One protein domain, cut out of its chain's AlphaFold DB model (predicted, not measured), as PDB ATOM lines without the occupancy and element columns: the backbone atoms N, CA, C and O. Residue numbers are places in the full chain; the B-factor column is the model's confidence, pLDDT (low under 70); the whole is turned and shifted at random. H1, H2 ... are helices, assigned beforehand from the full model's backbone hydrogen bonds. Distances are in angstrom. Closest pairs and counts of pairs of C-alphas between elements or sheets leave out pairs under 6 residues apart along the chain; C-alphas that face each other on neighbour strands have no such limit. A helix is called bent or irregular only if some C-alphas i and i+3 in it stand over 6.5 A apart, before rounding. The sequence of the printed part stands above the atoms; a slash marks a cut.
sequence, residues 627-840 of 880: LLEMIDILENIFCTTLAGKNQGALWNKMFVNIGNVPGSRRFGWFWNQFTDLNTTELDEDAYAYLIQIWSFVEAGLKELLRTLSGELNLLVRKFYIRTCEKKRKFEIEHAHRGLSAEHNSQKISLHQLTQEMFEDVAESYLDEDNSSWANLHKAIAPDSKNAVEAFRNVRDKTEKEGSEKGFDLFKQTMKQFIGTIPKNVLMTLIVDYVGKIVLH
ATOM      1  N   LEU A 627       5.650   4.068 -23.070       88.38
ATOM      2  CA  LEU A 627       4.719   3.411 -23.990       88.38
ATOM      3  C   LEU A 627       4.777   4.025 -25.393       88.38
ATOM      4  O   LEU A 627       4.786   3.295 -26.382       88.38
ATOM      5  N   LEU A 628       4.835   5.353 -25.487       88.19
ATOM      6  CA  LEU A 628       4.918   6.051 -26.769       88.19
ATOM      7  C   LEU A 628       6.255   5.781 -27.482       88.19
ATOM      8  O   LEU A 628       6.265   5.449 -28.661       88.19
ATOM      9  N   GLU A 629       7.371   5.815 -26.755       85.69
ATOM     10  CA  GLU A 629       8.693   5.472 -27.296       85.69
ATOM     11  C   GLU A 629       8.789   4.022 -27.781       85.69
ATOM     12  O   GLU A 629       9.388   3.739 -28.817       85.69
ATOM     13  N   MET A 630       8.182   3.093 -27.048       85.38
ATOM     14  CA  MET A 630       8.094   1.695 -27.452       85.38
ATOM     15  C   MET A 630       7.285   1.538 -28.745       85.38
ATOM     16  O   MET A 630       7.676   0.771 -29.626       85.38
ATOM     17  N   ILE A 631       6.185   2.284 -28.892       85.81
ATOM     18  CA  ILE A 631       5.412   2.322 -30.139       85.81
ATOM     19  C   ILE A 631       6.284   2.826 -31.295       85.81
ATOM     20  O   ILE A 631       6.311   2.171 -32.336       85.81
ATOM     21  N   ASP A 632       7.047   3.908 -31.099       83.25
ATOM     22  CA  ASP A 632       7.976   4.427 -32.113       83.25
ATOM     23  C   ASP A 632       9.008   3.367 -32.541       83.25
ATOM     24  O   ASP A 632       9.260   3.189 -33.737       83.25
ATOM     25  N   ILE A 633       9.589   2.631 -31.582       81.50
ATOM     26  CA  ILE A 633      10.533   1.530 -31.850       81.50
ATOM     27  C   ILE A 633       9.880   0.462 -32.722       81.50
ATOM     28  O   ILE A 633      10.438   0.078 -33.753       81.50
ATOM     29  N   LEU A 634       8.700  -0.009 -32.327       81.62
ATOM     30  CA  LEU A 634       8.013  -1.098 -33.010       81.62
ATOM     31  C   LEU A 634       7.549  -0.689 -34.405       81.62
ATOM     32  O   LEU A 634       7.742  -1.443 -35.358       81.62
ATOM     33  N   GLU A 635       7.002   0.516 -34.563       82.44
ATOM     34  CA  GLU A 635       6.629   1.033 -35.877       82.44
ATOM     35  C   GLU A 635       7.850   1.164 -36.781       82.44
ATOM     36  O   GLU A 635       7.797   0.698 -37.919       82.44
ATOM     37  N   ASN A 636       8.972   1.694 -36.286       81.25
ATOM     38  CA  ASN A 636      10.203   1.765 -37.067       81.25
ATOM     39  C   ASN A 636      10.700   0.370 -37.490       81.25
ATOM     40  O   ASN A 636      11.075   0.188 -38.653       81.25
ATOM     41  N   ILE A 637      10.653  -0.630 -36.599       80.00
ATOM     42  CA  ILE A 637      10.969  -2.029 -36.931       80.00
ATOM     43  C   ILE A 637      10.058  -2.499 -38.072       80.00
ATOM     44  O   ILE A 637      10.533  -2.828 -39.157       80.00
ATOM     45  N   PHE A 638       8.739  -2.460 -37.906       78.81
ATOM     46  CA  PHE A 638       7.842  -2.983 -38.935       78.81
ATOM     47  C   PHE A 638       7.937  -2.221 -40.267       78.81
ATOM     48  O   PHE A 638       7.944  -2.855 -41.323       78.81
ATOM     49  N   CYS A 639       8.087  -0.892 -40.244       77.75
ATOM     50  CA  CYS A 639       8.291  -0.070 -41.444       77.75
ATOM     51  C   CYS A 639       9.518  -0.512 -42.236       77.75
ATOM     52  O   CYS A 639       9.455  -0.716 -43.450       77.75
ATOM     53  N   THR A 640      10.651  -0.628 -41.546       76.69
ATOM     54  CA  THR A 640      11.932  -0.955 -42.171       76.69
ATOM     55  C   THR A 640      11.921  -2.376 -42.725       76.69
ATOM     56  O   THR A 640      12.340  -2.568 -43.867       76.69
ATOM     57  N   THR A 641      11.338  -3.340 -41.998       77.25
ATOM     58  CA  THR A 641      11.172  -4.714 -42.498       77.25
ATOM     59  C   THR A 641      10.268  -4.762 -43.729       77.25
ATOM     60  O   THR A 641      10.627  -5.385 -44.727       77.25
ATOM     61  N   LEU A 642       9.108  -4.094 -43.699       79.44
ATOM     62  CA  LEU A 642       8.163  -4.077 -44.823       79.44
ATOM     63  C   LEU A 642       8.748  -3.397 -46.066       79.44
ATOM     64  O   LEU A 642       8.447  -3.801 -47.187       79.44
ATOM     65  N   ALA A 643       9.615  -2.400 -45.874       79.38
ATOM     66  CA  ALA A 643      10.351  -1.744 -46.950       79.38
ATOM     67  C   ALA A 643      11.553  -2.562 -47.468       79.38
ATOM     68  O   ALA A 643      12.230  -2.109 -48.391       79.38
ATOM     69  N   GLY A 644      11.850  -3.729 -46.879       71.06
ATOM     70  CA  GLY A 644      13.009  -4.553 -47.231       71.06
ATOM     71  C   GLY A 644      14.356  -3.905 -46.891       71.06
ATOM     72  O   GLY A 644      15.363  -4.221 -47.523       71.06
ATOM     73  N   LYS A 645      14.381  -2.968 -45.935       70.69
ATOM     74  CA  LYS A 645      15.593  -2.265 -45.492       70.69
ATOM     75  C   LYS A 645      16.230  -2.984 -44.298       70.69
ATOM     76  O   LYS A 645      15.533  -3.566 -43.473       70.69
ATOM     77  N   ASN A 646      17.557  -2.910 -44.198       64.44
ATOM     78  CA  ASN A 646      18.330  -3.501 -43.102       64.44
ATOM     79  C   ASN A 646      18.144  -2.687 -41.806       64.44
ATOM     80  O   ASN A 646      18.265  -1.463 -41.821       64.44
ATOM     81  N   GLN A 647      17.885  -3.362 -40.686       66.19
ATOM     82  CA  GLN A 647      17.702  -2.757 -39.358       66.19
ATOM     83  C   GLN A 647      19.000  -2.661 -38.549       66.19
ATOM     84  O   GLN A 647      18.987  -2.377 -37.352       66.19
ATOM     85  N   GLY A 648      20.140  -2.865 -39.205       64.12
ATOM     86  CA  GLY A 648      21.447  -3.007 -38.591       64.12
ATOM     87  C   GLY A 648      21.806  -1.891 -37.623       64.12
ATOM     88  O   GLY A 648      22.352  -2.203 -36.581       64.12
ATOM     89  N   ALA A 649      21.458  -0.630 -37.887       62.84
ATOM     90  CA  ALA A 649      21.734   0.465 -36.953       62.84
ATOM     91  C   ALA A 649      20.940   0.344 -35.636       62.84
ATOM     92  O   ALA A 649      21.507   0.518 -34.556       62.84
ATOM     93  N   LEU A 650      19.648  -0.001 -35.717       67.75
ATOM     94  CA  LEU A 650      18.794  -0.219 -34.547       67.75
ATOM     95  C   LEU A 650      19.256  -1.454 -33.772       67.75
ATOM     96  O   LEU A 650      19.476  -1.365 -32.568       67.75
ATOM     97  N   TRP A 651      19.474  -2.573 -34.468       68.12
ATOM     98  CA  TRP A 651      19.980  -3.801 -33.860       68.12
ATOM     99  C   TRP A 651      21.359  -3.621 -33.256       68.12
ATOM    100  O   TRP A 651      21.583  -4.048 -32.137       68.12
ATOM    101  N   ASN A 652      22.272  -2.926 -33.927       61.62
ATOM    102  CA  ASN A 652      23.575  -2.628 -33.354       61.62
ATOM    103  C   ASN A 652      23.415  -1.803 -32.076       61.62
ATOM    104  O   ASN A 652      24.024  -2.141 -31.079       61.62
ATOM    105  N   LYS A 653      22.555  -0.781 -32.037       61.41
ATOM    106  CA  LYS A 653      22.335  -0.023 -30.795       61.41
ATOM    107  C   LYS A 653      21.645  -0.840 -29.692       61.41
ATOM    108  O   LYS A 653      21.896  -0.592 -28.515       61.41
ATOM    109  N   MET A 654      20.807  -1.804 -30.067       58.28
ATOM    110  CA  MET A 654      20.176  -2.745 -29.144       58.28
ATOM    111  C   MET A 654      21.191  -3.742 -28.567       58.28
ATOM    112  O   MET A 654      21.237  -3.902 -27.362       58.28
ATOM    113  N   PHE A 655      22.034  -4.353 -29.402       53.28
ATOM    114  CA  PHE A 655      22.937  -5.447 -29.017       53.28
ATOM    115  C   PHE A 655      24.345  -5.008 -28.597       53.28
ATOM    116  O   PHE A 655      25.046  -5.775 -27.954       53.28
ATOM    117  N   VAL A 656      24.775  -3.783 -28.919       47.88
ATOM    118  CA  VAL A 656      26.051  -3.222 -28.423       47.88
ATOM    119  C   VAL A 656      25.989  -2.932 -26.922       47.88
ATOM    120  O   VAL A 656      27.026  -2.885 -26.274       47.88
ATOM    121  N   ASN A 657      24.795  -2.738 -26.366       46.06
ATOM    122  CA  ASN A 657      24.583  -2.629 -24.930       46.06
ATOM    123  C   ASN A 657      23.654  -3.771 -24.538       46.06
ATOM    124  O   ASN A 657      22.441  -3.645 -24.669       46.06
ATOM    125  N   ILE A 658      24.237  -4.891 -24.120       41.28
ATOM    126  CA  ILE A 658      23.509  -6.133 -23.847       41.28
ATOM    127  C   ILE A 658      22.423  -5.921 -22.775       41.28
ATOM    128  O   ILE A 658      21.358  -6.527 -22.838       41.28
ATOM    129  N   GLY A 659      22.623  -4.933 -21.888       38.41
ATOM    130  CA  GLY A 659      21.615  -4.476 -20.936       38.41
ATOM    131  C   GLY A 659      20.327  -3.966 -21.590       38.41
ATOM    132  O   GLY A 659      19.267  -4.098 -20.992       38.41
ATOM    133  N   ASN A 660      20.374  -3.423 -22.813       40.62
ATOM    134  CA  ASN A 660      19.205  -2.942 -23.566       40.62
ATOM    135  C   ASN A 660      18.370  -4.075 -24.187       40.62
ATOM    136  O   ASN A 660      17.392  -3.791 -24.886       40.62
ATOM    137  N   VAL A 661      18.772  -5.336 -24.012       45.38
ATOM    138  CA  VAL A 661      18.133  -6.484 -24.651       45.38
ATOM    139  C   VAL A 661      17.128  -7.145 -23.661       45.38
ATOM    140  O   VAL A 661      17.388  -7.248 -22.461       45.38
ATOM    141  N   PRO A 662      15.902  -7.491 -24.110       47.06
ATOM    142  CA  PRO A 662      14.733  -7.766 -23.263       47.06
ATOM    143  C   PRO A 662      14.792  -8.994 -22.374       47.06
ATOM    144  O   PRO A 662      14.527 -10.078 -22.860       47.06
ATOM    145  N   GLY A 663      14.859  -8.821 -21.053       49.19
ATOM    146  CA  GLY A 663      14.296  -9.772 -20.073       49.19
ATOM    147  C   GLY A 663      13.042 -10.475 -20.536       49.19
ATOM    148  O   GLY A 663      11.975  -9.877 -20.472       49.19
ATOM    149  N   SER A 664      13.147 -11.738 -20.962       55.34
ATOM    150  CA  SER A 664      11.958 -12.527 -21.244       55.34
ATOM    151  C   SER A 664      11.451 -13.131 -19.949       55.34
ATOM    152  O   SER A 664      11.946 -14.161 -19.486       55.34
ATOM    153  N   ARG A 665      10.435 -12.497 -19.365       60.38
ATOM    154  CA  ARG A 665       9.761 -13.012 -18.164       60.38
ATOM    155  C   ARG A 665       8.949 -14.253 -18.486       60.38
ATOM    156  O   ARG A 665       8.777 -15.126 -17.640       60.38
ATOM    157  N   ARG A 666       8.460 -14.330 -19.723       67.12
ATOM    158  CA  ARG A 666       7.565 -15.389 -20.176       67.12
ATOM    159  C   ARG A 666       8.287 -16.596 -20.777       67.12
ATOM    160  O   ARG A 666       7.829 -17.722 -20.590       67.12
ATOM    161  N   PHE A 667       9.406 -16.383 -21.470       64.25
ATOM    162  CA  PHE A 667      10.108 -17.423 -22.232       64.25
ATOM    163  C   PHE A 667      11.548 -17.680 -21.779       64.25
ATOM    164  O   PHE A 667      12.181 -18.586 -22.320       64.25
ATOM    165  N   GLY A 668      12.071 -16.945 -20.791       61.78
ATOM    166  CA  GLY A 668      13.451 -17.109 -20.315       61.78
ATOM    167  C   GLY A 668      13.798 -18.555 -19.939       61.78
ATOM    168  O   GLY A 668      14.834 -19.070 -20.349       61.78
ATOM    169  N   TRP A 669      12.886 -19.263 -19.264       69.81
ATOM    170  CA  TRP A 669      13.056 -20.675 -18.890       69.81
ATOM    171  C   TRP A 669      13.316 -21.601 -20.098       69.81
ATOM    172  O   TRP A 669      14.156 -22.499 -20.019       69.81
ATOM    173  N   PHE A 670      12.631 -21.360 -21.225       71.75
ATOM    174  CA  PHE A 670      12.777 -22.131 -22.458       71.75
ATOM    175  C   PHE A 670      14.076 -21.759 -23.167       71.75
ATOM    176  O   PHE A 670      14.858 -22.639 -23.529       71.75
ATOM    177  N   TRP A 671      14.320 -20.456 -23.348       66.81
ATOM    178  CA  TRP A 671      15.499 -19.972 -24.059       66.81
ATOM    179  C   TRP A 671      16.788 -20.432 -23.385       66.81
ATOM    180  O   TRP A 671      17.678 -20.909 -24.087       66.81
ATOM    181  N   ASN A 672      16.839 -20.421 -22.050       59.94
ATOM    182  CA  ASN A 672      17.981 -20.887 -21.267       59.94
ATOM    183  C   ASN A 672      18.373 -22.339 -21.587       59.94
ATOM    184  O   ASN A 672      19.562 -22.639 -21.681       59.94
ATOM    185  N   GLN A 673      17.396 -23.230 -21.793       64.12
ATOM    186  CA  GLN A 673      17.640 -24.639 -22.129       64.12
ATOM    187  C   GLN A 673      17.860 -24.867 -23.624       64.12
ATOM    188  O   GLN A 673      18.743 -25.635 -24.018       64.12
ATOM    189  N   PHE A 674      17.057 -24.210 -24.464       65.62
ATOM    190  CA  PHE A 674      17.106 -24.348 -25.919       65.62
ATOM    191  C   PHE A 674      18.476 -23.965 -26.460       65.62
ATOM    192  O   PHE A 674      19.040 -24.657 -27.310       65.62
ATOM    193  N   THR A 675      19.019 -22.874 -25.936       58.41
ATOM    194  CA  THR A 675      20.276 -22.343 -26.430       58.41
ATOM    195  C   THR A 675      21.480 -22.969 -25.753       58.41
ATOM    196  O   THR A 675      22.544 -22.930 -26.339       58.41
ATOM    197  N   ASP A 676      21.341 -23.646 -24.605       58.47
ATOM    198  CA  ASP A 676      22.452 -24.302 -23.907       58.47
ATOM    199  C   ASP A 676      23.211 -25.316 -24.763       58.47
ATOM    200  O   ASP A 676      22.802 -26.463 -24.902       58.47
ATOM    201  N   LEU A 677      24.373 -24.932 -25.279       56.34
ATOM    202  CA  LEU A 677      25.186 -25.826 -26.096       56.34
ATOM    203  C   LEU A 677      25.976 -26.856 -25.278       56.34
ATOM    204  O   LEU A 677      26.387 -27.878 -25.833       56.34
ATOM    205  N   ASN A 678      26.135 -26.658 -23.971       53.22
ATOM    206  CA  ASN A 678      26.925 -27.536 -23.111       53.22
ATOM    207  C   ASN A 678      26.172 -28.804 -22.721       53.22
ATOM    208  O   ASN A 678      26.785 -29.857 -22.539       53.22
ATOM    209  N   THR A 679      24.843 -28.753 -22.733       59.78
ATOM    210  CA  THR A 679      23.993 -29.934 -22.573       59.78
ATOM    211  C   THR A 679      23.195 -30.261 -23.832       59.78
ATOM    212  O   THR A 679      22.854 -29.396 -24.635       59.78
ATOM    213  N   THR A 680      22.870 -31.538 -24.011       67.12
ATOM    214  CA  THR A 680      21.824 -31.992 -24.942       67.12
ATOM    215  C   THR A 680      20.478 -32.190 -24.253       67.12
ATOM    216  O   THR A 680      19.527 -32.627 -24.889       67.12
ATOM    217  N   GLU A 681      20.389 -31.910 -22.957       73.75
ATOM    218  CA  GLU A 681      19.180 -32.151 -22.178       73.75
ATOM    219  C   GLU A 681      18.163 -31.028 -22.381       73.75
ATOM    220  O   GLU A 681      18.520 -29.869 -22.619       73.75
ATOM    221  N   LEU A 682      16.897 -31.430 -22.335       75.25
ATOM    222  CA  LEU A 682      15.704 -30.597 -22.306       75.25
ATOM    223  C   LEU A 682      14.782 -31.211 -21.254       75.25
ATOM    224  O   LEU A 682      14.699 -32.439 -21.169       75.25
ATOM    225  N   ASP A 683      14.091 -30.394 -20.470       82.31
ATOM    226  CA  ASP A 683      12.955 -30.886 -19.694       82.31
ATOM    227  C   ASP A 683      11.712 -31.107 -20.581       82.31
ATOM    228  O   ASP A 683      11.693 -30.779 -21.776       82.31
ATOM    229  N   GLU A 684      10.677 -31.732 -20.007       83.00
ATOM    230  CA  GLU A 684       9.456 -32.084 -20.744       83.00
ATOM    231  C   GLU A 684       8.734 -30.836 -21.292       83.00
ATOM    232  O   GLU A 684       8.246 -30.866 -22.426       83.00
ATOM    233  N   ASP A 685       8.731 -29.725 -20.548       82.50
ATOM    234  CA  ASP A 685       8.081 -28.471 -20.939       82.50
ATOM    235  C   ASP A 685       8.837 -27.772 -22.082       82.50
ATOM    236  O   ASP A 685       8.231 -27.312 -23.056       82.50
ATOM    237  N   ALA A 686      10.168 -27.735 -22.017       80.25
ATOM    238  CA  ALA A 686      11.030 -27.093 -23.004       80.25
ATOM    239  C   ALA A 686      11.008 -27.871 -24.315       80.25
ATOM    240  O   ALA A 686      10.944 -27.275 -25.394       80.25
ATOM    241  N   TYR A 687      10.996 -29.203 -24.233       85.94
ATOM    242  CA  TYR A 687      10.768 -30.053 -25.390       85.94
ATOM    243  C   TYR A 687       9.367 -29.830 -25.979       85.94
ATOM    244  O   TYR A 687       9.241 -29.609 -27.187       85.94
ATOM    245  N   ALA A 688       8.314 -29.825 -25.155       84.06
ATOM    246  CA  ALA A 688       6.948 -29.607 -25.627       84.06
ATOM    247  C   ALA A 688       6.789 -28.253 -26.337       84.06
ATOM    248  O   ALA A 688       6.134 -28.181 -27.380       84.06
ATOM    249  N   TYR A 689       7.412 -27.191 -25.819       83.50
ATOM    250  CA  TYR A 689       7.425 -25.880 -26.463       83.50
ATOM    251  C   TYR A 689       8.266 -25.875 -27.750       83.50
ATOM    252  O   TYR A 689       7.804 -25.382 -28.781       83.50
ATOM    253  N   LEU A 690       9.448 -26.507 -27.749       84.50
ATOM    254  CA  LEU A 690      10.293 -26.647 -28.942       84.50
ATOM    255  C   LEU A 690       9.537 -27.309 -30.100       84.50
ATOM    256  O   LEU A 690       9.622 -26.846 -31.236       84.50
ATOM    257  N   ILE A 691       8.772 -28.369 -29.829       86.62
ATOM    258  CA  ILE A 691       7.976 -29.062 -30.850       86.62
ATOM    259  C   ILE A 691       6.874 -28.163 -31.424       86.62
ATOM    260  O   ILE A 691       6.642 -28.194 -32.637       86.62
ATOM    261  N   GLN A 692       6.246 -27.316 -30.603       86.44
ATOM    262  CA  GLN A 692       5.220 -26.374 -31.069       86.44
ATOM    263  C   GLN A 692       5.761 -25.367 -32.089       86.44
ATOM    264  O   GLN A 692       5.019 -24.962 -32.987       86.44
ATOM    265  N   ILE A 693       7.043 -24.993 -31.981       85.38
ATOM    266  CA  ILE A 693       7.691 -23.987 -32.838       85.38
ATOM    267  C   ILE A 693       8.700 -24.568 -33.844       85.38
ATOM    268  O   ILE A 693       9.245 -23.822 -34.662       85.38
ATOM    269  N   TRP A 694       8.935 -25.886 -33.835       87.50
ATOM    270  CA  TRP A 694      10.035 -26.541 -34.561       87.50
ATOM    271  C   TRP A 694      10.099 -26.176 -36.047       87.50
ATOM    272  O   TRP A 694      11.168 -25.871 -36.569       87.50
ATOM    273  N   SER A 695       8.949 -26.141 -36.732       85.00
ATOM    274  CA  SER A 695       8.905 -25.819 -38.164       85.00
ATOM    275  C   SER A 695       9.443 -24.424 -38.487       85.00
ATOM    276  O   SER A 695       9.964 -24.210 -39.578       85.00
ATOM    277  N   PHE A 696       9.309 -23.467 -37.563       83.88
ATOM    278  CA  PHE A 696       9.824 -22.107 -37.740       83.88
ATOM    279  C   PHE A 696      11.299 -22.015 -37.374       83.88
ATOM    280  O   PHE A 696      12.045 -21.369 -38.100       83.88
ATOM    281  N   VAL A 697      11.722 -22.704 -36.310       81.75
ATOM    282  CA  VAL A 697      13.137 -22.812 -35.926       81.75
ATOM    283  C   VAL A 697      13.955 -23.397 -37.079       81.75
ATOM    284  O   VAL A 697      14.973 -22.832 -37.473       81.75
ATOM    285  N   GLU A 698      13.471 -24.482 -37.686       83.75
ATOM    286  CA  GLU A 698      14.136 -25.129 -38.816       83.75
ATOM    287  C   GLU A 698      14.200 -24.218 -40.053       83.75
ATOM    288  O   GLU A 698      15.243 -24.118 -40.700       83.75
ATOM    289  N   ALA A 699      13.103 -23.524 -40.373       82.19
ATOM    290  CA  ALA A 699      13.062 -22.583 -41.490       82.19
ATOM    291  C   ALA A 699      13.996 -21.378 -41.273       82.19
ATOM    292  O   ALA A 699      14.736 -21.009 -42.184       82.19
ATOM    293  N   GLY A 700      13.998 -20.797 -40.070       80.50
ATOM    294  CA  GLY A 700      14.838 -19.655 -39.714       80.50
ATOM    295  C   GLY A 700      16.328 -19.994 -39.733       80.50
ATOM    296  O   GLY A 700      17.117 -19.251 -40.312       80.50
ATOM    297  N   LEU A 701      16.724 -21.152 -39.191       79.69
ATOM    298  CA  LEU A 701      18.121 -21.601 -39.226       79.69
ATOM    299  C   LEU A 701      18.606 -21.867 -40.656       79.69
ATOM    300  O   LEU A 701      19.717 -21.473 -41.002       79.69
ATOM    301  N   LYS A 702      17.772 -22.457 -41.522       82.56
ATOM    302  CA  LYS A 702      18.106 -22.622 -42.949       82.56
ATOM    303  C   LYS A 702      18.324 -21.278 -43.647       82.56
ATOM    304  O   LYS A 702      19.258 -21.146 -44.435       82.56
ATOM    305  N   GLU A 703      17.501 -20.280 -43.341       81.81
ATOM    306  CA  GLU A 703      17.633 -18.946 -43.931       81.81
ATOM    307  C   GLU A 703      18.858 -18.183 -43.393       81.81
ATOM    308  O   GLU A 703      19.581 -17.555 -44.170       81.81
ATOM    309  N   LEU A 704      19.177 -18.310 -42.099       77.31
ATOM    310  CA  LEU A 704      20.428 -17.803 -41.518       77.31
ATOM    311  C   LEU A 704      21.655 -18.396 -42.223       77.31
ATOM    312  O   LEU A 704      22.570 -17.666 -42.602       77.31
ATOM    313  N   LEU A 705      21.648 -19.709 -42.469       79.19
ATOM    314  CA  LEU A 705      22.716 -20.411 -43.190       79.19
ATOM    315  C   LEU A 705      22.853 -19.992 -44.656       79.19
ATOM    316  O   LEU A 705      23.930 -20.147 -45.232       79.19
ATOM    317  N   ARG A 706      21.784 -19.479 -45.268       80.88
ATOM    318  CA  ARG A 706      21.812 -18.921 -46.624       80.88
ATOM    319  C   ARG A 706      22.375 -17.497 -46.649       80.88
ATOM    320  O   ARG A 706      22.918 -17.084 -47.671       80.88
ATOM    321  N   THR A 707      22.225 -16.764 -45.548       75.38
ATOM    322  CA  THR A 707      22.504 -15.322 -45.463       75.38
ATOM    323  C   THR A 707      23.895 -15.018 -44.903       75.38
ATOM    324  O   THR A 707      24.561 -14.102 -45.377       75.38
ATOM    325  N   LEU A 708      24.359 -15.782 -43.913       73.69
ATOM    326  CA  LEU A 708      25.658 -15.576 -43.268       73.69
ATOM    327  C   LEU A 708      26.787 -16.279 -44.035       73.69
ATOM    328  O   LEU A 708      26.582 -17.348 -44.607       73.69
ATOM    329  N   SER A 709      28.003 -15.732 -43.994       72.62
ATOM    330  CA  SER A 709      29.195 -16.307 -44.640       72.62
ATOM    331  C   SER A 709      30.369 -16.472 -43.670       72.62
ATOM    332  O   SER A 709      30.393 -15.867 -42.601       72.62
ATOM    333  N   GLY A 710      31.364 -17.275 -44.058       75.44
ATOM    334  CA  GLY A 710      32.599 -17.454 -43.288       75.44
ATOM    335  C   GLY A 710      32.363 -18.088 -41.916       75.44
ATOM    336  O   GLY A 710      31.609 -19.052 -41.790       75.44
ATOM    337  N   GLU A 711      33.012 -17.537 -40.892       67.69
ATOM    338  CA  GLU A 711      32.968 -18.044 -39.516       67.69
ATOM    339  C   GLU A 711      31.551 -18.018 -38.921       67.69
ATOM    340  O   GLU A 711      31.113 -19.012 -38.352       67.69
ATOM    341  N   LEU A 712      30.776 -16.953 -39.153       66.38
ATOM    342  CA  LEU A 712      29.391 -16.846 -38.665       66.38
ATOM    343  C   LEU A 712      28.496 -17.962 -39.219       66.38
ATOM    344  O   LEU A 712      27.663 -18.513 -38.501       66.38
ATOM    345  N   ASN A 713      28.692 -18.339 -40.489       79.38
ATOM    346  CA  ASN A 713      27.970 -19.462 -41.087       79.38
ATOM    347  C   ASN A 713      28.292 -20.775 -40.363       79.38
ATOM    348  O   ASN A 713      27.387 -21.551 -40.062       79.38
ATOM    349  N   LEU A 714      29.573 -21.009 -40.064       69.50
ATOM    350  CA  LEU A 714      30.022 -22.200 -39.348       69.50
ATOM    351  C   LEU A 714      29.413 -22.267 -37.940       69.50
ATOM    352  O   LEU A 714      28.933 -23.329 -37.548       69.50
ATOM    353  N   LEU A 715      29.359 -21.141 -37.222       66.38
ATOM    354  CA  LEU A 715      28.748 -21.071 -35.891       66.38
ATOM    355  C   LEU A 715      27.264 -21.452 -35.923       66.38
ATOM    356  O   LEU A 715      26.832 -22.312 -35.154       66.38
ATOM    357  N   VAL A 716      26.495 -20.903 -36.869       68.81
ATOM    358  CA  VAL A 716      25.073 -21.257 -37.027       68.81
ATOM    359  C   VAL A 716      24.888 -22.729 -37.403       68.81
ATOM    360  O   VAL A 716      23.961 -23.370 -36.907       68.81
ATOM    361  N   ARG A 717      25.775 -23.312 -38.228       72.81
ATOM    362  CA  ARG A 717      25.715 -24.752 -38.553       72.81
ATOM    363  C   ARG A 717      25.891 -25.610 -37.312       72.81
ATOM    364  O   ARG A 717      25.103 -26.530 -37.100       72.81
ATOM    365  N   LYS A 718      26.909 -25.313 -36.500       72.12
ATOM    366  CA  LYS A 718      27.170 -26.065 -35.271       72.12
ATOM    367  C   LYS A 718      26.004 -25.913 -34.280       72.12
ATOM    368  O   LYS A 718      25.560 -26.912 -33.716       72.12
ATOM    369  N   PHE A 719      25.448 -24.704 -34.140       70.75
ATOM    370  CA  PHE A 719      24.251 -24.452 -33.329       70.75
ATOM    371  C   PHE A 719      23.055 -25.299 -33.792       70.75
ATOM    372  O   PHE A 719      22.452 -26.008 -32.991       70.75
ATOM    373  N   TYR A 720      22.755 -25.306 -35.095       76.94
ATOM    374  CA  TYR A 720      21.638 -26.074 -35.652       76.94
ATOM    375  C   TYR A 720      21.759 -27.583 -35.401       76.94
ATOM    376  O   TYR A 720      20.781 -28.227 -35.013       76.94
ATOM    377  N   ILE A 721      22.958 -28.147 -35.579       74.88
ATOM    378  CA  ILE A 721      23.217 -29.564 -35.286       74.88
ATOM    379  C   ILE A 721      22.932 -29.852 -33.814       74.88
ATOM    380  O   ILE A 721      22.200 -30.792 -33.501       74.88
ATOM    381  N   ARG A 722      23.423 -28.998 -32.912       73.62
ATOM    382  CA  ARG A 722      23.221 -29.164 -31.473       73.62
ATOM    383  C   ARG A 722      21.748 -29.109 -31.071       73.62
ATOM    384  O   ARG A 722      21.292 -29.912 -30.259       73.62
ATOM    385  N   THR A 723      20.981 -28.212 -31.680       75.12
ATOM    386  CA  THR A 723      19.527 -28.146 -31.505       75.12
ATOM    387  C   THR A 723      18.837 -29.445 -31.946       75.12
ATOM    388  O   THR A 723      17.937 -29.934 -31.261       75.12
ATOM    389  N   CYS A 724      19.270 -30.047 -33.060       81.12
ATOM    390  CA  CYS A 724      18.745 -31.334 -33.523       81.12
ATOM    391  C   CYS A 724      19.102 -32.485 -32.569       81.12
ATOM    392  O   CYS A 724      18.259 -33.344 -32.300       81.12
ATOM    393  N   GLU A 725      20.324 -32.496 -32.028       80.94
ATOM    394  CA  GLU A 725      20.765 -33.481 -31.034       80.94
ATOM    395  C   GLU A 725      19.927 -33.422 -29.757       80.94
ATOM    396  O   GLU A 725      19.508 -34.472 -29.271       80.94
ATOM    397  N   LYS A 726      19.638 -32.215 -29.246       82.62
ATOM    398  CA  LYS A 726      18.780 -32.011 -28.067       82.62
ATOM    399  C   LYS A 726      17.413 -32.662 -28.238       82.62
ATOM    400  O   LYS A 726      17.005 -33.501 -27.439       82.62
ATOM    401  N   LYS A 727      16.732 -32.315 -29.334       84.19
ATOM    402  CA  LYS A 727      15.422 -32.873 -29.687       84.19
ATOM    403  C   LYS A 727      15.476 -34.400 -29.783       84.19
ATOM    404  O   LYS A 727      14.656 -35.084 -29.179       84.19
ATOM    405  N   ARG A 728      16.464 -34.935 -30.506       83.81
ATOM    406  CA  ARG A 728      16.602 -36.380 -30.731       83.81
ATOM    407  C   ARG A 728      16.924 -37.148 -29.449       83.81
ATOM    408  O   ARG A 728      16.388 -38.235 -29.253       83.81
ATOM    409  N   LYS A 729      17.804 -36.621 -28.592       82.12
ATOM    410  CA  LYS A 729      18.152 -37.253 -27.311       82.12
ATOM    411  C   LYS A 729      16.913 -37.379 -26.432       82.12
ATOM    412  O   LYS A 729      16.616 -38.483 -25.983       82.12
ATOM    413  N   PHE A 730      16.156 -36.290 -26.282       84.44
ATOM    414  CA  PHE A 730      14.916 -36.299 -25.513       84.44
ATOM    415  C   PHE A 730      13.923 -37.352 -26.037       84.44
ATOM    416  O   PHE A 730      13.420 -38.163 -25.258       84.44
ATOM    417  N   GLU A 731      13.695 -37.392 -27.358       84.19
ATOM    418  CA  GLU A 731      12.816 -38.372 -28.019       84.19
ATOM    419  C   GLU A 731      13.232 -39.825 -27.740       84.19
ATOM    420  O   GLU A 731      12.377 -40.678 -27.510       84.19
ATOM    421  N   ILE A 732      14.537 -40.119 -27.745       83.25
ATOM    422  CA  ILE A 732      15.068 -41.462 -27.468       83.25
ATOM    423  C   ILE A 732      14.870 -41.832 -25.995       83.25
ATOM    424  O   ILE A 732      14.386 -42.924 -25.698       83.25
ATOM    425  N   GLU A 733      15.221 -40.934 -25.077       80.75
ATOM    426  CA  GLU A 733      15.142 -41.173 -23.629       80.75
ATOM    427  C   GLU A 733      13.694 -41.351 -23.146       80.75
ATOM    428  O   GLU A 733      13.435 -42.118 -22.216       80.75
ATOM    429  N   HIS A 734      12.735 -40.720 -23.828       75.00
ATOM    430  CA  HIS A 734      11.315 -40.746 -23.471       75.00
ATOM    431  C   HIS A 734      10.465 -41.644 -24.388       75.00
ATOM    432  O   HIS A 734       9.251 -41.754 -24.190       75.00
ATOM    433  N   ALA A 735      11.090 -42.376 -25.322       68.50
ATOM    434  CA  ALA A 735      10.421 -43.294 -26.249       68.50
ATOM    435  C   ALA A 735       9.558 -44.354 -25.535       68.50
ATOM    436  O   ALA A 735       8.491 -44.733 -26.018       68.50
ATOM    437  N   HIS A 736       9.981 -44.805 -24.349       62.03
ATOM    438  CA  HIS A 736       9.261 -45.804 -23.549       62.03
ATOM    439  C   HIS A 736       8.013 -45.261 -22.831       62.03
ATOM    440  O   HIS A 736       7.170 -46.051 -22.409       62.03
ATOM    441  N   ARG A 737       7.870 -43.934 -22.697       61.84
ATOM    442  CA  ARG A 737       6.718 -43.277 -22.045       61.84
ATOM    443  C   ARG A 737       5.584 -42.927 -23.018       61.84
ATOM    444  O   ARG A 737       4.591 -42.346 -22.602       61.84
ATOM    445  N   GLY A 738       5.715 -43.256 -24.308       57.06
ATOM    446  CA  GLY A 738       4.730 -42.876 -25.333       57.06
ATOM    447  C   GLY A 738       4.719 -41.376 -25.667       57.06
ATOM    448  O   GLY A 738       3.829 -40.907 -26.374       57.06
ATOM    449  N   LEU A 739       5.717 -40.628 -25.189       55.41
ATOM    450  CA  LEU A 739       5.976 -39.227 -25.526       55.41
ATOM    451  C   LEU A 739       6.689 -39.161 -26.890       55.41
ATOM    452  O   LEU A 739       7.845 -38.764 -26.990       55.41
ATOM    453  N   SER A 740       6.032 -39.634 -27.952       53.59
ATOM    454  CA  SER A 740       6.506 -39.427 -29.326       53.59
ATOM    455  C   SER A 740       6.078 -38.041 -29.827       53.59
ATOM    456  O   SER A 740       5.190 -37.409 -29.253       53.59
ATOM    457  N   ALA A 741       6.665 -37.577 -30.936       50.50
ATOM    458  CA  ALA A 741       6.294 -36.338 -31.635       50.50
ATOM    459  C   ALA A 741       4.796 -36.235 -32.036       50.50
ATOM    460  O   ALA A 741       4.372 -35.205 -32.557       50.50
ATOM    461  N   GLU A 742       4.000 -37.284 -31.798       49.34
ATOM    462  CA  GLU A 742       2.543 -37.331 -31.966       49.34
ATOM    463  C   GLU A 742       1.761 -36.908 -30.711       49.34
ATOM    464  O   GLU A 742       0.530 -36.868 -30.749       49.34
ATOM    465  N   HIS A 743       2.432 -36.556 -29.603       49.94
ATOM    466  CA  HIS A 743       1.766 -35.806 -28.541       49.94
ATOM    467  C   HIS A 743       1.184 -34.536 -29.160       49.94
ATOM    468  O   HIS A 743       1.906 -33.737 -29.758       49.94
ATOM    469  N   ASN A 744      -0.140 -34.422 -29.044       50.28
ATOM    470  CA  ASN A 744      -1.063 -33.465 -29.656       50.28
ATOM    471  C   ASN A 744      -0.789 -32.013 -29.199       50.28
ATOM    472  O   ASN A 744      -1.666 -31.318 -28.691       50.28
ATOM    473  N   SER A 745       0.456 -31.562 -29.319       56.41
ATOM    474  CA  SER A 745       0.877 -30.206 -29.021       56.41
ATOM    475  C   SER A 745       0.290 -29.309 -30.101       56.41
ATOM    476  O   SER A 745       0.541 -29.457 -31.301       56.41
ATOM    477  N   GLN A 746      -0.597 -28.418 -29.677       67.44
ATOM    478  CA  GLN A 746      -1.244 -27.466 -30.558       67.44
ATOM    479  C   GLN A 746      -0.155 -26.583 -31.179       67.44
ATOM    480  O   GLN A 746       0.450 -25.767 -30.493       67.44
ATOM    481  N   LYS A 747       0.135 -26.779 -32.473       78.81
ATOM    482  CA  LYS A 747       1.149 -25.982 -33.175       78.81
ATOM    483  C   LYS A 747       0.786 -24.503 -33.082       78.81
ATOM    484  O   LYS A 747      -0.302 -24.103 -33.503       78.81
ATOM    485  N   ILE A 748       1.715 -23.704 -32.573       85.12
ATOM    486  CA  ILE A 748       1.571 -22.252 -32.511       85.12
ATOM    487  C   ILE A 748       1.750 -21.695 -33.930       85.12
ATOM    488  O   ILE A 748       2.495 -22.239 -34.745       85.12
ATOM    489  N   SER A 749       1.033 -20.628 -34.279       89.38
ATOM    490  CA  SER A 749       1.252 -19.941 -35.560       89.38
ATOM    491  C   SER A 749       2.420 -18.952 -35.459       89.38
ATOM    492  O   SER A 749       2.631 -18.365 -34.405       89.38
ATOM    493  N   LEU A 750       3.142 -18.693 -36.558       85.25
ATOM    494  CA  LEU A 750       4.223 -17.690 -36.568       85.25
ATOM    495  C   LEU A 750       3.740 -16.305 -36.102       85.25
ATOM    496  O   LEU A 750       4.455 -15.601 -35.398       85.25
ATOM    497  N   HIS A 751       2.506 -15.944 -36.460       89.50
ATOM    498  CA  HIS A 751       1.832 -14.732 -35.997       89.50
ATOM    499  C   HIS A 751       1.677 -14.694 -34.480       89.50
ATOM    500  O   HIS A 751       1.995 -13.684 -33.866       89.50
ATOM    501  N   GLN A 752       1.225 -15.798 -33.885       88.12
ATOM    502  CA  GLN A 752       1.068 -15.908 -32.437       88.12
ATOM    503  C   GLN A 752       2.423 -15.873 -31.722       88.12
ATOM    504  O   GLN A 752       2.565 -15.113 -30.776       88.12
ATOM    505  N   LEU A 753       3.428 -16.611 -32.206       84.31
ATOM    506  CA  LEU A 753       4.783 -16.561 -31.645       84.31
ATOM    507  C   LEU A 753       5.339 -15.129 -31.670       84.31
ATOM    508  O   LEU A 753       5.860 -14.643 -30.674       84.31
ATOM    509  N   THR A 754       5.174 -14.432 -32.798       83.81
ATOM    510  CA  THR A 754       5.644 -13.049 -32.949       83.81
ATOM    511  C   THR A 754       4.896 -12.091 -32.020       83.81
ATOM    512  O   THR A 754       5.511 -11.219 -31.414       83.81
ATOM    513  N   GLN A 755       3.578 -12.261 -31.879       85.12
ATOM    514  CA  GLN A 755       2.766 -11.480 -30.947       85.12
ATOM    515  C   GLN A 755       3.252 -11.667 -29.507       85.12
ATOM    516  O   GLN A 755       3.484 -10.681 -28.818       85.12
ATOM    517  N   GLU A 756       3.433 -12.912 -29.069       82.12
ATOM    518  CA  GLU A 756       3.859 -13.204 -27.702       82.12
ATOM    519  C   GLU A 756       5.270 -12.673 -27.411       82.12
ATOM    520  O   GLU A 756       5.502 -12.151 -26.324       82.12
ATOM    521  N   MET A 757       6.187 -12.732 -28.387       77.25
ATOM    522  CA  MET A 757       7.513 -12.116 -28.265       77.25
ATOM    523  C   MET A 757       7.421 -10.595 -28.089       77.25
ATOM    524  O   MET A 757       8.035 -10.054 -27.178       77.25
ATOM    525  N   PHE A 758       6.652  -9.888 -28.923       78.88
ATOM    526  CA  PHE A 758       6.545  -8.428 -28.816       78.88
ATOM    527  C   PHE A 758       5.770  -7.958 -27.583       78.88
ATOM    528  O   PHE A 758       6.075  -6.891 -27.059       78.88
ATOM    529  N   GLU A 759       4.794  -8.732 -27.107       80.38
ATOM    530  CA  GLU A 759       4.121  -8.459 -25.833       80.38
ATOM    531  C   GLU A 759       5.093  -8.561 -24.654       80.38
ATOM    532  O   GLU A 759       5.121  -7.662 -23.821       80.38
ATOM    533  N   ASP A 760       5.920  -9.606 -24.615       75.81
ATOM    534  CA  ASP A 760       6.935  -9.803 -23.573       75.81
ATOM    535  C   ASP A 760       8.003  -8.690 -23.614       75.81
ATOM    536  O   ASP A 760       8.341  -8.110 -22.585       75.81
ATOM    537  N   VAL A 761       8.442  -8.281 -24.814       73.12
ATOM    538  CA  VAL A 761       9.315  -7.105 -24.997       73.12
ATOM    539  C   VAL A 761       8.660  -5.825 -24.478       73.12
ATOM    540  O   VAL A 761       9.307  -5.028 -23.798       73.12
ATOM    541  N   ALA A 762       7.382  -5.618 -24.793       76.38
ATOM    542  CA  ALA A 762       6.642  -4.429 -24.400       76.38
ATOM    543  C   ALA A 762       6.445  -4.339 -22.880       76.38
ATOM    544  O   ALA A 762       6.628  -3.275 -22.290       76.38
ATOM    545  N   GLU A 763       6.115  -5.459 -22.234       77.31
ATOM    546  CA  GLU A 763       5.994  -5.546 -20.776       77.31
ATOM    547  C   GLU A 763       7.329  -5.246 -20.085       77.31
ATOM    548  O   GLU A 763       7.355  -4.496 -19.108       77.31
ATOM    549  N   SER A 764       8.437  -5.745 -20.632       71.50
ATOM    550  CA  SER A 764       9.777  -5.473 -20.107       71.50
ATOM    551  C   SER A 764      10.243  -4.030 -20.330       71.50
ATOM    552  O   SER A 764      10.917  -3.482 -19.461       71.50
ATOM    553  N   TYR A 765       9.859  -3.382 -21.437       71.94
ATOM    554  CA  TYR A 765      10.197  -1.974 -21.711       71.94
ATOM    555  C   TYR A 765       9.475  -1.001 -20.765       71.94
ATOM    556  O   TYR A 765      10.010   0.043 -20.376       71.94
ATOM    557  N   LEU A 766       8.233  -1.320 -20.394       72.56
ATOM    558  CA  LEU A 766       7.430  -0.478 -19.507       72.56
ATOM    559  C   LEU A 766       7.845  -0.576 -18.038       72.56
ATOM    560  O   LEU A 766       7.492   0.317 -17.264       72.56
ATOM    561  N   ASP A 767       8.611  -1.598 -17.659       70.38
ATOM    562  CA  ASP A 767       9.016  -1.819 -16.275       70.38
ATOM    563  C   ASP A 767       9.958  -0.725 -15.752       70.38
ATOM    564  O   ASP A 767      11.062  -0.513 -16.261       70.38
ATOM    565  N   GLU A 768       9.506  -0.008 -14.721       61.59
ATOM    566  CA  GLU A 768      10.173   1.141 -14.099       61.59
ATOM    567  C   GLU A 768      11.568   0.825 -13.568       61.59
ATOM    568  O   GLU A 768      12.430   1.709 -13.650       61.59
ATOM    569  N   ASP A 769      11.802  -0.421 -13.156       55.56
ATOM    570  CA  ASP A 769      13.072  -0.879 -12.594       55.56
ATOM    571  C   ASP A 769      14.135  -1.168 -13.669       55.56
ATOM    572  O   ASP A 769      15.329  -1.232 -13.368       55.56
ATOM    573  N   ASN A 770      13.738  -1.282 -14.943       51.62
ATOM    574  CA  ASN A 770      14.645  -1.638 -16.030       51.62
ATOM    575  C   ASN A 770      15.119  -0.400 -16.818       51.62
ATOM    576  O   ASN A 770      14.544  -0.002 -17.833       51.62
ATOM    577  N   SER A 771      16.159   0.264 -16.301       50.97
ATOM    578  CA  SER A 771      16.694   1.533 -16.836       50.97
ATOM    579  C   SER A 771      17.363   1.426 -18.213       50.97
ATOM    580  O   SER A 771      17.440   2.422 -18.934       50.97
ATOM    581  N   SER A 772      17.805   0.236 -18.618       48.66
ATOM    582  CA  SER A 772      18.533   0.024 -19.873       48.66
ATOM    583  C   SER A 772      17.697   0.361 -21.116       48.66
ATOM    584  O   SER A 772      18.168   0.984 -22.068       48.66
ATOM    585  N   TRP A 773      16.404   0.068 -21.074       55.16
ATOM    586  CA  TRP A 773      15.482   0.280 -22.186       55.16
ATOM    587  C   TRP A 773      15.204   1.724 -22.549       55.16
ATOM    588  O   TRP A 773      14.960   2.027 -23.719       55.16
ATOM    589  N   ALA A 774      15.269   2.621 -21.564       55.16
ATOM    590  CA  ALA A 774      14.824   4.003 -21.701       55.16
ATOM    591  C   ALA A 774      15.579   4.781 -22.796       55.16
ATOM    592  O   ALA A 774      15.135   5.843 -23.216       55.16
ATOM    593  N   ASN A 775      16.704   4.259 -23.297       60.31
ATOM    594  CA  ASN A 775      17.525   4.908 -24.315       60.31
ATOM    595  C   ASN A 775      17.444   4.269 -25.712       60.31
ATOM    596  O   ASN A 775      18.035   4.813 -26.654       60.31
ATOM    597  N   LEU A 776      16.724   3.153 -25.886       65.81
ATOM    598  CA  LEU A 776      16.669   2.457 -27.177       65.81
ATOM    599  C   LEU A 776      15.976   3.307 -28.250       65.81
ATOM    600  O   LEU A 776      16.445   3.366 -29.386       65.81
ATOM    601  N   HIS A 777      14.938   4.062 -27.881       70.06
ATOM    602  CA  HIS A 777      14.220   4.954 -28.798       70.06
ATOM    603  C   HIS A 777      15.139   6.015 -29.435       70.06
ATOM    604  O   HIS A 777      14.918   6.441 -30.566       70.06
ATOM    605  N   LYS A 778      16.241   6.391 -28.764       68.25
ATOM    606  CA  LYS A 778      17.255   7.330 -29.286       68.25
ATOM    607  C   LYS A 778      18.050   6.741 -30.459       68.25
ATOM    608  O   LYS A 778      18.927   7.410 -31.009       68.25
ATOM    609  N   ALA A 779      17.884   5.457 -30.776       62.53
ATOM    610  CA  ALA A 779      18.468   4.815 -31.956       62.53
ATOM    611  C   ALA A 779      17.730   5.178 -33.247       62.53
ATOM    612  O   ALA A 779      18.314   5.128 -34.326       62.53
ATOM    613  N   ILE A 780      16.459   5.548 -33.124       66.81
ATOM    614  CA  ILE A 780      15.564   5.807 -34.241       66.81
ATOM    615  C   ILE A 780      15.866   7.192 -34.810       66.81
ATOM    616  O   ILE A 780      16.069   8.157 -34.068       66.81
ATOM    617  N   ALA A 781      15.926   7.296 -36.137       61.22
ATOM    618  CA  ALA A 781      16.089   8.585 -36.795       61.22
ATOM    619  C   ALA A 781      14.818   9.435 -36.590       61.22
ATOM    620  O   ALA A 781      13.719   8.896 -36.745       61.22
ATOM    621  N   PRO A 782      14.927  10.741 -36.286       56.16
ATOM    622  CA  PRO A 782      13.763  11.614 -36.099       56.16
ATOM    623  C   PRO A 782      12.744  11.519 -37.250       56.16
ATOM    624  O   PRO A 782      11.550  11.372 -37.003       56.16
ATOM    625  N   ASP A 783      13.230  11.447 -38.491       53.41
ATOM    626  CA  ASP A 783      12.410  11.391 -39.712       53.41
ATOM    627  C   ASP A 783      11.593  10.096 -39.867       53.41
ATOM    628  O   ASP A 783      10.648  10.036 -40.654       53.41
ATOM    629  N   SER A 784      11.931   9.044 -39.115       54.12
ATOM    630  CA  SER A 784      11.225   7.755 -39.167       54.12
ATOM    631  C   SER A 784      10.024   7.665 -38.218       54.12
ATOM    632  O   SER A 784       9.188   6.778 -38.385       54.12
ATOM    633  N   LYS A 785       9.869   8.617 -37.284       54.00
ATOM    634  CA  LYS A 785       8.807   8.621 -36.257       54.00
ATOM    635  C   LYS A 785       7.383   8.846 -36.793       54.00
ATOM    636  O   LYS A 785       6.406   8.608 -36.082       54.00
ATOM    637  N   ASN A 786       7.259   9.281 -38.050       50.19
ATOM    638  CA  ASN A 786       5.993   9.699 -38.665       50.19
ATOM    639  C   ASN A 786       5.503   8.776 -39.799       50.19
ATOM    640  O   ASN A 786       4.531   9.109 -40.473       50.19
ATOM    641  N   ALA A 787       6.169   7.645 -40.059       50.97
ATOM    642  CA  ALA A 787       5.923   6.872 -41.279       50.97
ATOM    643  C   ALA A 787       4.728   5.900 -41.205       50.97
ATOM    644  O   ALA A 787       4.196   5.525 -42.251       50.97
ATOM    645  N   VAL A 788       4.286   5.495 -40.008       56.12
ATOM    646  CA  VAL A 788       3.170   4.553 -39.834       56.12
ATOM    647  C   VAL A 788       2.192   5.053 -38.775       56.12
ATOM    648  O   VAL A 788       2.572   5.461 -37.690       56.12
ATOM    649  N   GLU A 789       0.905   5.033 -39.127       70.31
ATOM    650  CA  GLU A 789      -0.213   5.426 -38.259       70.31
ATOM    651  C   GLU A 789      -0.877   4.211 -37.585       70.31
ATOM    652  O   GLU A 789      -1.978   4.333 -37.042       70.31
ATOM    653  N   ALA A 790      -0.249   3.031 -37.650       78.62
ATOM    654  CA  ALA A 790      -0.843   1.766 -37.213       78.62
ATOM    655  C   ALA A 790      -1.240   1.798 -35.734       78.62
ATOM    656  O   ALA A 790      -2.264   1.224 -35.368       78.62
ATOM    657  N   PHE A 791      -0.479   2.521 -34.909       87.75
ATOM    658  CA  PHE A 791      -0.750   2.687 -33.485       87.75
ATOM    659  C   PHE A 791      -1.219   4.103 -33.126       87.75
ATOM    660  O   PHE A 791      -1.187   4.492 -31.958       87.75
ATOM    661  N   ARG A 792      -1.708   4.898 -34.089       89.19
ATOM    662  CA  ARG A 792      -2.164   6.273 -33.820       89.19
ATOM    663  C   ARG A 792      -3.294   6.336 -32.785       89.19
ATOM    664  O   ARG A 792      -3.278   7.189 -31.905       89.19
ATOM    665  N   ASN A 793      -4.244   5.405 -32.855       91.88
ATOM    666  CA  ASN A 793      -5.314   5.265 -31.861       91.88
ATOM    667  C   ASN A 793      -4.768   4.964 -30.453       91.88
ATOM    668  O   ASN A 793      -5.319   5.456 -29.472       91.88
ATOM    669  N   VAL A 794      -3.692   4.180 -30.356       92.38
ATOM    670  CA  VAL A 794      -2.991   3.889 -29.104       92.38
ATOM    671  C   VAL A 794      -2.319   5.149 -28.581       92.38
ATOM    672  O   VAL A 794      -2.529   5.479 -27.420       92.38
ATOM    673  N   ARG A 795      -1.589   5.893 -29.426       91.62
ATOM    674  CA  ARG A 795      -0.968   7.172 -29.041       91.62
ATOM    675  C   ARG A 795      -2.015   8.137 -28.476       91.62
ATOM    676  O   ARG A 795      -1.889   8.570 -27.334       91.62
ATOM    677  N   ASP A 796      -3.105   8.363 -29.210       92.50
ATOM    678  CA  ASP A 796      -4.210   9.227 -28.777       92.50
ATOM    679  C   ASP A 796      -4.819   8.777 -27.439       92.50
ATOM    680  O   ASP A 796      -5.154   9.607 -26.590       92.50
ATOM    681  N   LYS A 797      -4.996   7.462 -27.253       95.50
ATOM    682  CA  LYS A 797      -5.557   6.879 -26.029       95.50
ATOM    683  C   LYS A 797      -4.612   7.063 -24.844       95.50
ATOM    684  O   LYS A 797      -5.071   7.480 -23.785       95.50
ATOM    685  N   THR A 798      -3.320   6.804 -25.035       93.81
ATOM    686  CA  THR A 798      -2.274   6.995 -24.023       93.81
ATOM    687  C   THR A 798      -2.214   8.450 -23.573       93.81
ATOM    688  O   THR A 798      -2.199   8.730 -22.380       93.81
ATOM    689  N   GLU A 799      -2.245   9.396 -24.514       90.88
ATOM    690  CA  GLU A 799      -2.166  10.826 -24.206       90.88
ATOM    691  C   GLU A 799      -3.401  11.369 -23.486       90.88
ATOM    692  O   GLU A 799      -3.276  12.230 -22.617       90.88
ATOM    693  N   LYS A 800      -4.596  10.888 -23.845       93.62
ATOM    694  CA  LYS A 800      -5.862  11.396 -23.294       93.62
ATOM    695  C   LYS A 800      -6.297  10.682 -22.023       93.62
ATOM    696  O   LYS A 800      -6.978  11.282 -21.197       93.62
ATOM    697  N   GLU A 801      -5.987   9.395 -21.901       95.44
ATOM    698  CA  GLU A 801      -6.568   8.533 -20.871       95.44
ATOM    699  C   GLU A 801      -5.541   7.778 -20.018       95.44
ATOM    700  O   GLU A 801      -5.956   7.091 -19.084       95.44
ATOM    701  N   GLY A 802      -4.242   7.929 -20.288       93.69
ATOM    702  CA  GLY A 802      -3.159   7.351 -19.492       93.69
ATOM    703  C   GLY A 802      -2.591   6.038 -20.036       93.69
ATOM    704  O   GLY A 802      -3.129   5.409 -20.953       93.69
ATOM    705  N   SER A 803      -1.478   5.629 -19.435       92.62
ATOM    706  CA  SER A 803      -0.621   4.511 -19.830       92.62
ATOM    707  C   SER A 803      -1.321   3.158 -19.765       92.62
ATOM    708  O   SER A 803      -1.187   2.380 -20.700       92.62
ATOM    709  N   GLU A 804      -2.118   2.889 -18.728       92.44
ATOM    710  CA  GLU A 804      -2.831   1.613 -18.549       92.44
ATOM    711  C   GLU A 804      -3.804   1.347 -19.709       92.44
ATOM    712  O   GLU A 804      -3.696   0.352 -20.426       92.44
ATOM    713  N   LYS A 805      -4.700   2.303 -19.974       94.69
ATOM    714  CA  LYS A 805      -5.666   2.209 -21.078       94.69
ATOM    715  C   LYS A 805      -4.995   2.230 -22.447       94.69
ATOM    716  O   LYS A 805      -5.494   1.601 -23.382       94.69
ATOM    717  N   GLY A 806      -3.900   2.978 -22.573       94.81
ATOM    718  CA  GLY A 806      -3.045   2.952 -23.752       94.81
ATOM    719  C   GLY A 806      -2.481   1.555 -23.996       94.81
ATOM    720  O   GLY A 806      -2.605   1.023 -25.095       94.81
ATOM    721  N   PHE A 807      -1.929   0.924 -22.962       91.94
ATOM    722  CA  PHE A 807      -1.283  -0.379 -23.058       91.94
ATOM    723  C   PHE A 807      -2.272  -1.519 -23.335       91.94
ATOM    724  O   PHE A 807      -2.000  -2.400 -24.154       91.94
ATOM    725  N   ASP A 808      -3.468  -1.465 -22.750       92.31
ATOM    726  CA  ASP A 808      -4.539  -2.412 -23.070       92.31
ATOM    727  C   ASP A 808      -4.948  -2.335 -24.549       92.31
ATOM    728  O   ASP A 808      -5.106  -3.361 -25.224       92.31
ATOM    729  N   LEU A 809      -5.084  -1.116 -25.084       94.50
ATOM    730  CA  LEU A 809      -5.387  -0.908 -26.500       94.50
ATOM    731  C   LEU A 809      -4.206  -1.303 -27.396       94.50
ATOM    732  O   LEU A 809      -4.421  -1.824 -28.494       94.50
ATOM    733  N   PHE A 810      -2.974  -1.096 -26.930       91.75
ATOM    734  CA  PHE A 810      -1.757  -1.526 -27.610       91.75
ATOM    735  C   PHE A 810      -1.755  -3.038 -27.844       91.75
ATOM    736  O   PHE A 810      -1.620  -3.452 -28.993       91.75
ATOM    737  N   LYS A 811      -1.998  -3.858 -26.811       89.94
ATOM    738  CA  LYS A 811      -2.042  -5.329 -26.945       89.94
ATOM    739  C   LYS A 811      -3.050  -5.778 -28.009       89.94
ATOM    740  O   LYS A 811      -2.749  -6.606 -28.871       89.94
ATOM    741  N   GLN A 812      -4.241  -5.176 -28.004       91.00
ATOM    742  CA  GLN A 812      -5.292  -5.481 -28.982       91.00
ATOM    743  C   GLN A 812      -4.908  -5.055 -30.406       91.00
ATOM    744  O   GLN A 812      -5.086  -5.826 -31.352       91.00
ATOM    745  N   THR A 813      -4.366  -3.845 -30.557       91.44
ATOM    746  CA  THR A 813      -3.970  -3.280 -31.856       91.44
ATOM    747  C   THR A 813      -2.779  -4.039 -32.440       91.44
ATOM    748  O   THR A 813      -2.795  -4.385 -33.618       91.44
ATOM    749  N   MET A 814      -1.792  -4.398 -31.612       88.69
ATOM    750  CA  MET A 814      -0.611  -5.170 -32.007       88.69
ATOM    751  C   MET A 814      -0.998  -6.542 -32.556       88.69
ATOM    752  O   MET A 814      -0.552  -6.930 -33.634       88.69
ATOM    753  N   LYS A 815      -1.896  -7.252 -31.863       89.19
ATOM    754  CA  LYS A 815      -2.423  -8.542 -32.322       89.19
ATOM    755  C   LYS A 815      -3.075  -8.445 -33.703       89.19
ATOM    756  O   LYS A 815      -2.836  -9.296 -34.561       89.19
ATOM    757  N   GLN A 816      -3.901  -7.420 -33.918       89.44
ATOM    758  CA  GLN A 816      -4.546  -7.187 -35.212       89.44
ATOM    759  C   GLN A 816      -3.512  -6.857 -36.290       89.44
ATOM    760  O   GLN A 816      -3.539  -7.464 -37.359       89.44
ATOM    761  N   PHE A 817      -2.580  -5.949 -35.989       88.44
ATOM    762  CA  PHE A 817      -1.545  -5.502 -36.912       88.44
ATOM    763  C   PHE A 817      -0.636  -6.653 -37.352       88.44
ATOM    764  O   PHE A 817      -0.536  -6.911 -38.551       88.44
ATOM    765  N   ILE A 818      -0.065  -7.415 -36.410       88.25
ATOM    766  CA  ILE A 818       0.767  -8.592 -36.709       88.25
ATOM    767  C   ILE A 818      -0.003  -9.575 -37.591       88.25
ATOM    768  O   ILE A 818       0.548 -10.052 -38.580       88.25
ATOM    769  N   GLY A 819      -1.286  -9.820 -37.302       88.31
ATOM    770  CA  GLY A 819      -2.151 -10.691 -38.103       88.31
ATOM    771  C   GLY A 819      -2.265 -10.303 -39.586       88.31
ATOM    772  O   GLY A 819      -2.554 -11.169 -40.413       88.31
ATOM    773  N   THR A 820      -2.002  -9.040 -39.943       89.06
ATOM    774  CA  THR A 820      -1.981  -8.570 -41.342       89.06
ATOM    775  C   THR A 820      -0.634  -8.764 -42.042       89.06
ATOM    776  O   THR A 820      -0.577  -8.746 -43.273       89.06
ATOM    777  N   ILE A 821       0.453  -8.975 -41.292       85.94
ATOM    778  CA  ILE A 821       1.805  -9.071 -41.847       85.94
ATOM    779  C   ILE A 821       2.016 -10.458 -42.482       85.94
ATOM    780  O   ILE A 821       1.735 -11.482 -41.849       85.94
ATOM    781  N   PRO A 822       2.543 -10.551 -43.717       90.12
ATOM    782  CA  PRO A 822       2.856 -11.833 -44.342       90.12
ATOM    783  C   PRO A 822       3.895 -12.652 -43.555       90.12
ATOM    784  O   PRO A 822       4.893 -12.120 -43.069       90.12
ATOM    785  N   LYS A 823       3.717 -13.980 -43.490       89.00
ATOM    786  CA  LYS A 823       4.604 -14.883 -42.724       89.00
ATOM    787  C   LYS A 823       6.074 -14.811 -43.147       89.00
ATOM    788  O   LYS A 823       6.952 -14.954 -42.307       89.00
ATOM    789  N   ASN A 824       6.347 -14.607 -44.434       86.44
ATOM    790  CA  ASN A 824       7.713 -14.479 -44.942       86.44
ATOM    791  C   ASN A 824       8.406 -13.216 -44.409       86.44
ATOM    792  O   ASN A 824       9.577 -13.289 -44.073       86.44
ATOM    793  N   VAL A 825       7.679 -12.103 -44.265       84.38
ATOM    794  CA  VAL A 825       8.216 -10.856 -43.694       84.38
ATOM    795  C   VAL A 825       8.552 -11.049 -42.214       84.38
ATOM    796  O   VAL A 825       9.640 -10.681 -41.782       84.38
ATOM    797  N   LEU A 826       7.659 -11.696 -41.452       85.19
ATOM    798  CA  LEU A 826       7.915 -12.036 -40.045       85.19
ATOM    799  C   LEU A 826       9.132 -12.960 -39.891       85.19
ATOM    800  O   LEU A 826       9.952 -12.759 -39.002       85.19
ATOM    801  N   MET A 827       9.282 -13.944 -40.782       84.88
ATOM    802  CA  MET A 827      10.449 -14.828 -40.783       84.88
ATOM    803  C   MET A 827      11.744 -14.058 -41.073       84.88
ATOM    804  O   MET A 827      12.733 -14.265 -40.379       84.88
ATOM    805  N   THR A 828      11.741 -13.144 -42.050       82.94
ATOM    806  CA  THR A 828      12.900 -12.286 -42.345       82.94
ATOM    807  C   THR A 828      13.293 -11.428 -41.145       82.94
ATOM    808  O   THR A 828      14.475 -11.351 -40.833       82.94
ATOM    809  N   LEU A 829      12.322 -10.837 -40.443       80.25
ATOM    810  CA  LEU A 829      12.568 -10.053 -39.229       80.25
ATOM    811  C   LEU A 829      13.250 -10.884 -38.131       80.25
ATOM    812  O   LEU A 829      14.248 -10.453 -37.560       80.25
ATOM    813  N   ILE A 830      12.742 -12.091 -37.868       78.25
ATOM    814  CA  ILE A 830      13.321 -13.005 -36.870       78.25
ATOM    815  C   ILE A 830      14.745 -13.411 -37.268       78.25
ATOM    816  O   ILE A 830      15.644 -13.407 -36.432       78.25
ATOM    817  N   VAL A 831      14.965 -13.743 -38.542       78.94
ATOM    818  CA  VAL A 831      16.286 -14.119 -39.066       78.94
ATOM    819  C   VAL A 831      17.281 -12.965 -38.950       78.94
ATOM    820  O   VAL A 831      18.411 -13.197 -38.532       78.94
ATOM    821  N   ASP A 832      16.884 -11.734 -39.276       76.56
ATOM    822  CA  ASP A 832      17.756 -10.559 -39.149       76.56
ATOM    823  C   ASP A 832      18.135 -10.306 -37.681       76.56
ATOM    824  O   ASP A 832      19.318 -10.195 -37.355       76.56
ATOM    825  N   TYR A 833      17.150 -10.341 -36.777       74.88
ATOM    826  CA  TYR A 833      17.360 -10.207 -35.333       74.88
ATOM    827  C   TYR A 833      18.327 -11.271 -34.782       74.88
ATOM    828  O   TYR A 833      19.328 -10.941 -34.146       74.88
ATOM    829  N   VAL A 834      18.090 -12.554 -35.080       73.06
ATOM    830  CA  VAL A 834      18.955 -13.659 -34.621       73.06
ATOM    831  C   VAL A 834      20.340 -13.597 -35.270       73.06
ATOM    832  O   VAL A 834      21.344 -13.870 -34.615       73.06
ATOM    833  N   GLY A 835      20.431 -13.202 -36.540       69.81
ATOM    834  CA  GLY A 835      21.708 -13.019 -37.228       69.81
ATOM    835  C   GLY A 835      22.573 -11.948 -36.565       69.81
ATOM    836  O   GLY A 835      23.790 -12.114 -36.468       69.81
ATOM    837  N   LYS A 836      21.953 -10.878 -36.050       68.94
ATOM    838  CA  LYS A 836      22.647  -9.835 -35.287       68.94
ATOM    839  C   LYS A 836      23.131 -10.322 -33.929       68.94
ATOM    840  O   LYS A 836      24.261  -9.996 -33.580       68.94
ATOM    841  N   ILE A 837      22.362 -11.158 -33.232       66.62
ATOM    842  CA  ILE A 837      22.836 -11.833 -32.012       66.62
ATOM    843  C   ILE A 837      24.105 -12.631 -32.318       66.62
ATOM    844  O   ILE A 837      25.124 -12.438 -31.671       66.62
ATOM    845  N   VAL A 838      24.075 -13.474 -33.355       62.06
ATOM    846  CA  VAL A 838      25.230 -14.306 -33.734       62.06
ATOM    847  C   VAL A 838      26.454 -13.465 -34.108       62.06
ATOM    848  O   VAL A 838      27.581 -13.865 -33.829       62.06
ATOM    849  N   LEU A 839      26.247 -12.308 -34.741       63.12
ATOM    850  CA  LEU A 839      27.324 -11.384 -35.091       63.12
ATOM    851  C   LEU A 839      27.973 -10.751 -33.854       63.12
ATOM    852  O   LEU A 839      29.200 -10.704 -33.787       63.12
ATOM    853  N   HIS A 840      27.173 -10.241 -32.914       57.03
ATOM    854  CA  HIS A 840      27.691  -9.589 -31.702       57.03
ATOM    855  C   HIS A 840      28.304 -10.601 -30.732       57.03
ATOM    856  O   HIS A 840      29.350 -10.326 -30.156       57.03
TER     857      HIS A 840
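AT A GLANCE: This is residues 627 to 840 of the 880 residues of the protein "Mab-21 domain-containing protein" of Stylophora pistillata (UniProt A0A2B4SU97). Two groups of helices make an elongated body, and H10 bridges them. In one group H6 and H8 both pack on H9, H1 meets these three at its first residues, and H7 and H2 follow on beside H1; in the other, H4b and H5 form a helical hairpin, with H3 and H4a towards its far end. The printed part has 214 residues with ten named helices, H1 to H10 in order, and no named strand; the class is all helix. It is compact, with a radius of gyration of the C-alphas of 18.6 A, and spans 59 by 39 by 34 A.

IN THESE COORDINATES: H1, residues 627 to 642, begins at C-alpha 627 (4.719, 3.411, -23.990) and is 22.4 A long. H2 is residues 648 to 655 and H3 residues 668 to 675. H4, residues 684 to 707, was assigned as one helix by its hydrogen bonds but is bent: C-alphas 692 and 695 are 8.0 A apart. Its arms are H4a, residues 684 to 692, and H4b, residues 695 to 707. H5, residues 710 to 733, is 35.4 A long. H6 is residues 750 to 766, 24.4 A; H7, residues 771 to 779, is irregular, with C-alphas 774 and 777 7.2 A apart. H8 is residues 792 to 801. H9, residues 803 to 820, is 25.2 A long with a kink of 26 degrees near residue 812. H10, residues 823 to 840, is 26.1 A long and ends at C-alpha 840 (27.691, -9.589, -31.702).

HOW THE PARTS SIT: H1, H6, H8 and H9 form a bundle, helices side by side. H1 and H8 only just touch, with 3 pairs of C-alphas within 8 A, the closest Leu 628 and Arg 795 at 6.4 A. H1 touches H7, closest C-alphas Glu 629 and His 777, 5.8 A. H2 touches H7, closest C-alphas Leu 650 and Ala 779, 5.7 A. H3 touches H4a, closest C-alphas Phe 670 and Ala 686, 5.3 A. H4b and H5 are a hairpin at a shallow tilt of 20 degrees, closest C-alphas Leu 705 and Asn 713, 5.7 A. H6 touches H9 at a shallow tilt of 22 degrees, opposite ways, closest C-alphas His 751 and Gly 819, 6.1 A. H8 and H9 are a hairpin, closest C-alphas Thr 798 and Gly 806, 4.1 A. H10 touches H4b at a steep tilt of 60 degrees, closest C-alphas Gly 700 and Val 831, 5.8 A. H10 also touches H1, about perpendicular at 74 degrees, closest C-alphas Thr 641 and Leu 829, 6.4 A. H1 and H5 are apart. Every O i to N i+4 pair is within hydrogen-bond range in H1, H2, H4a, H4b, H5, H6, H8, H9 and H10; H3 has 3 of 4, and H7 0 of 5 but 4 of 6 O i to N i+3 pairs.

THE WHOLE: The two C-alphas farthest apart, His 736 and Asp 783, are 59.5 A apart. The printed part has no cut. The links H2 to H3, H5 to H6 and H7 to H8 are long. Mean pLDDT of the printed part is 74.1; 77 residues are under 70, among them 646 to 669, 735 to 746 and 778 to 788.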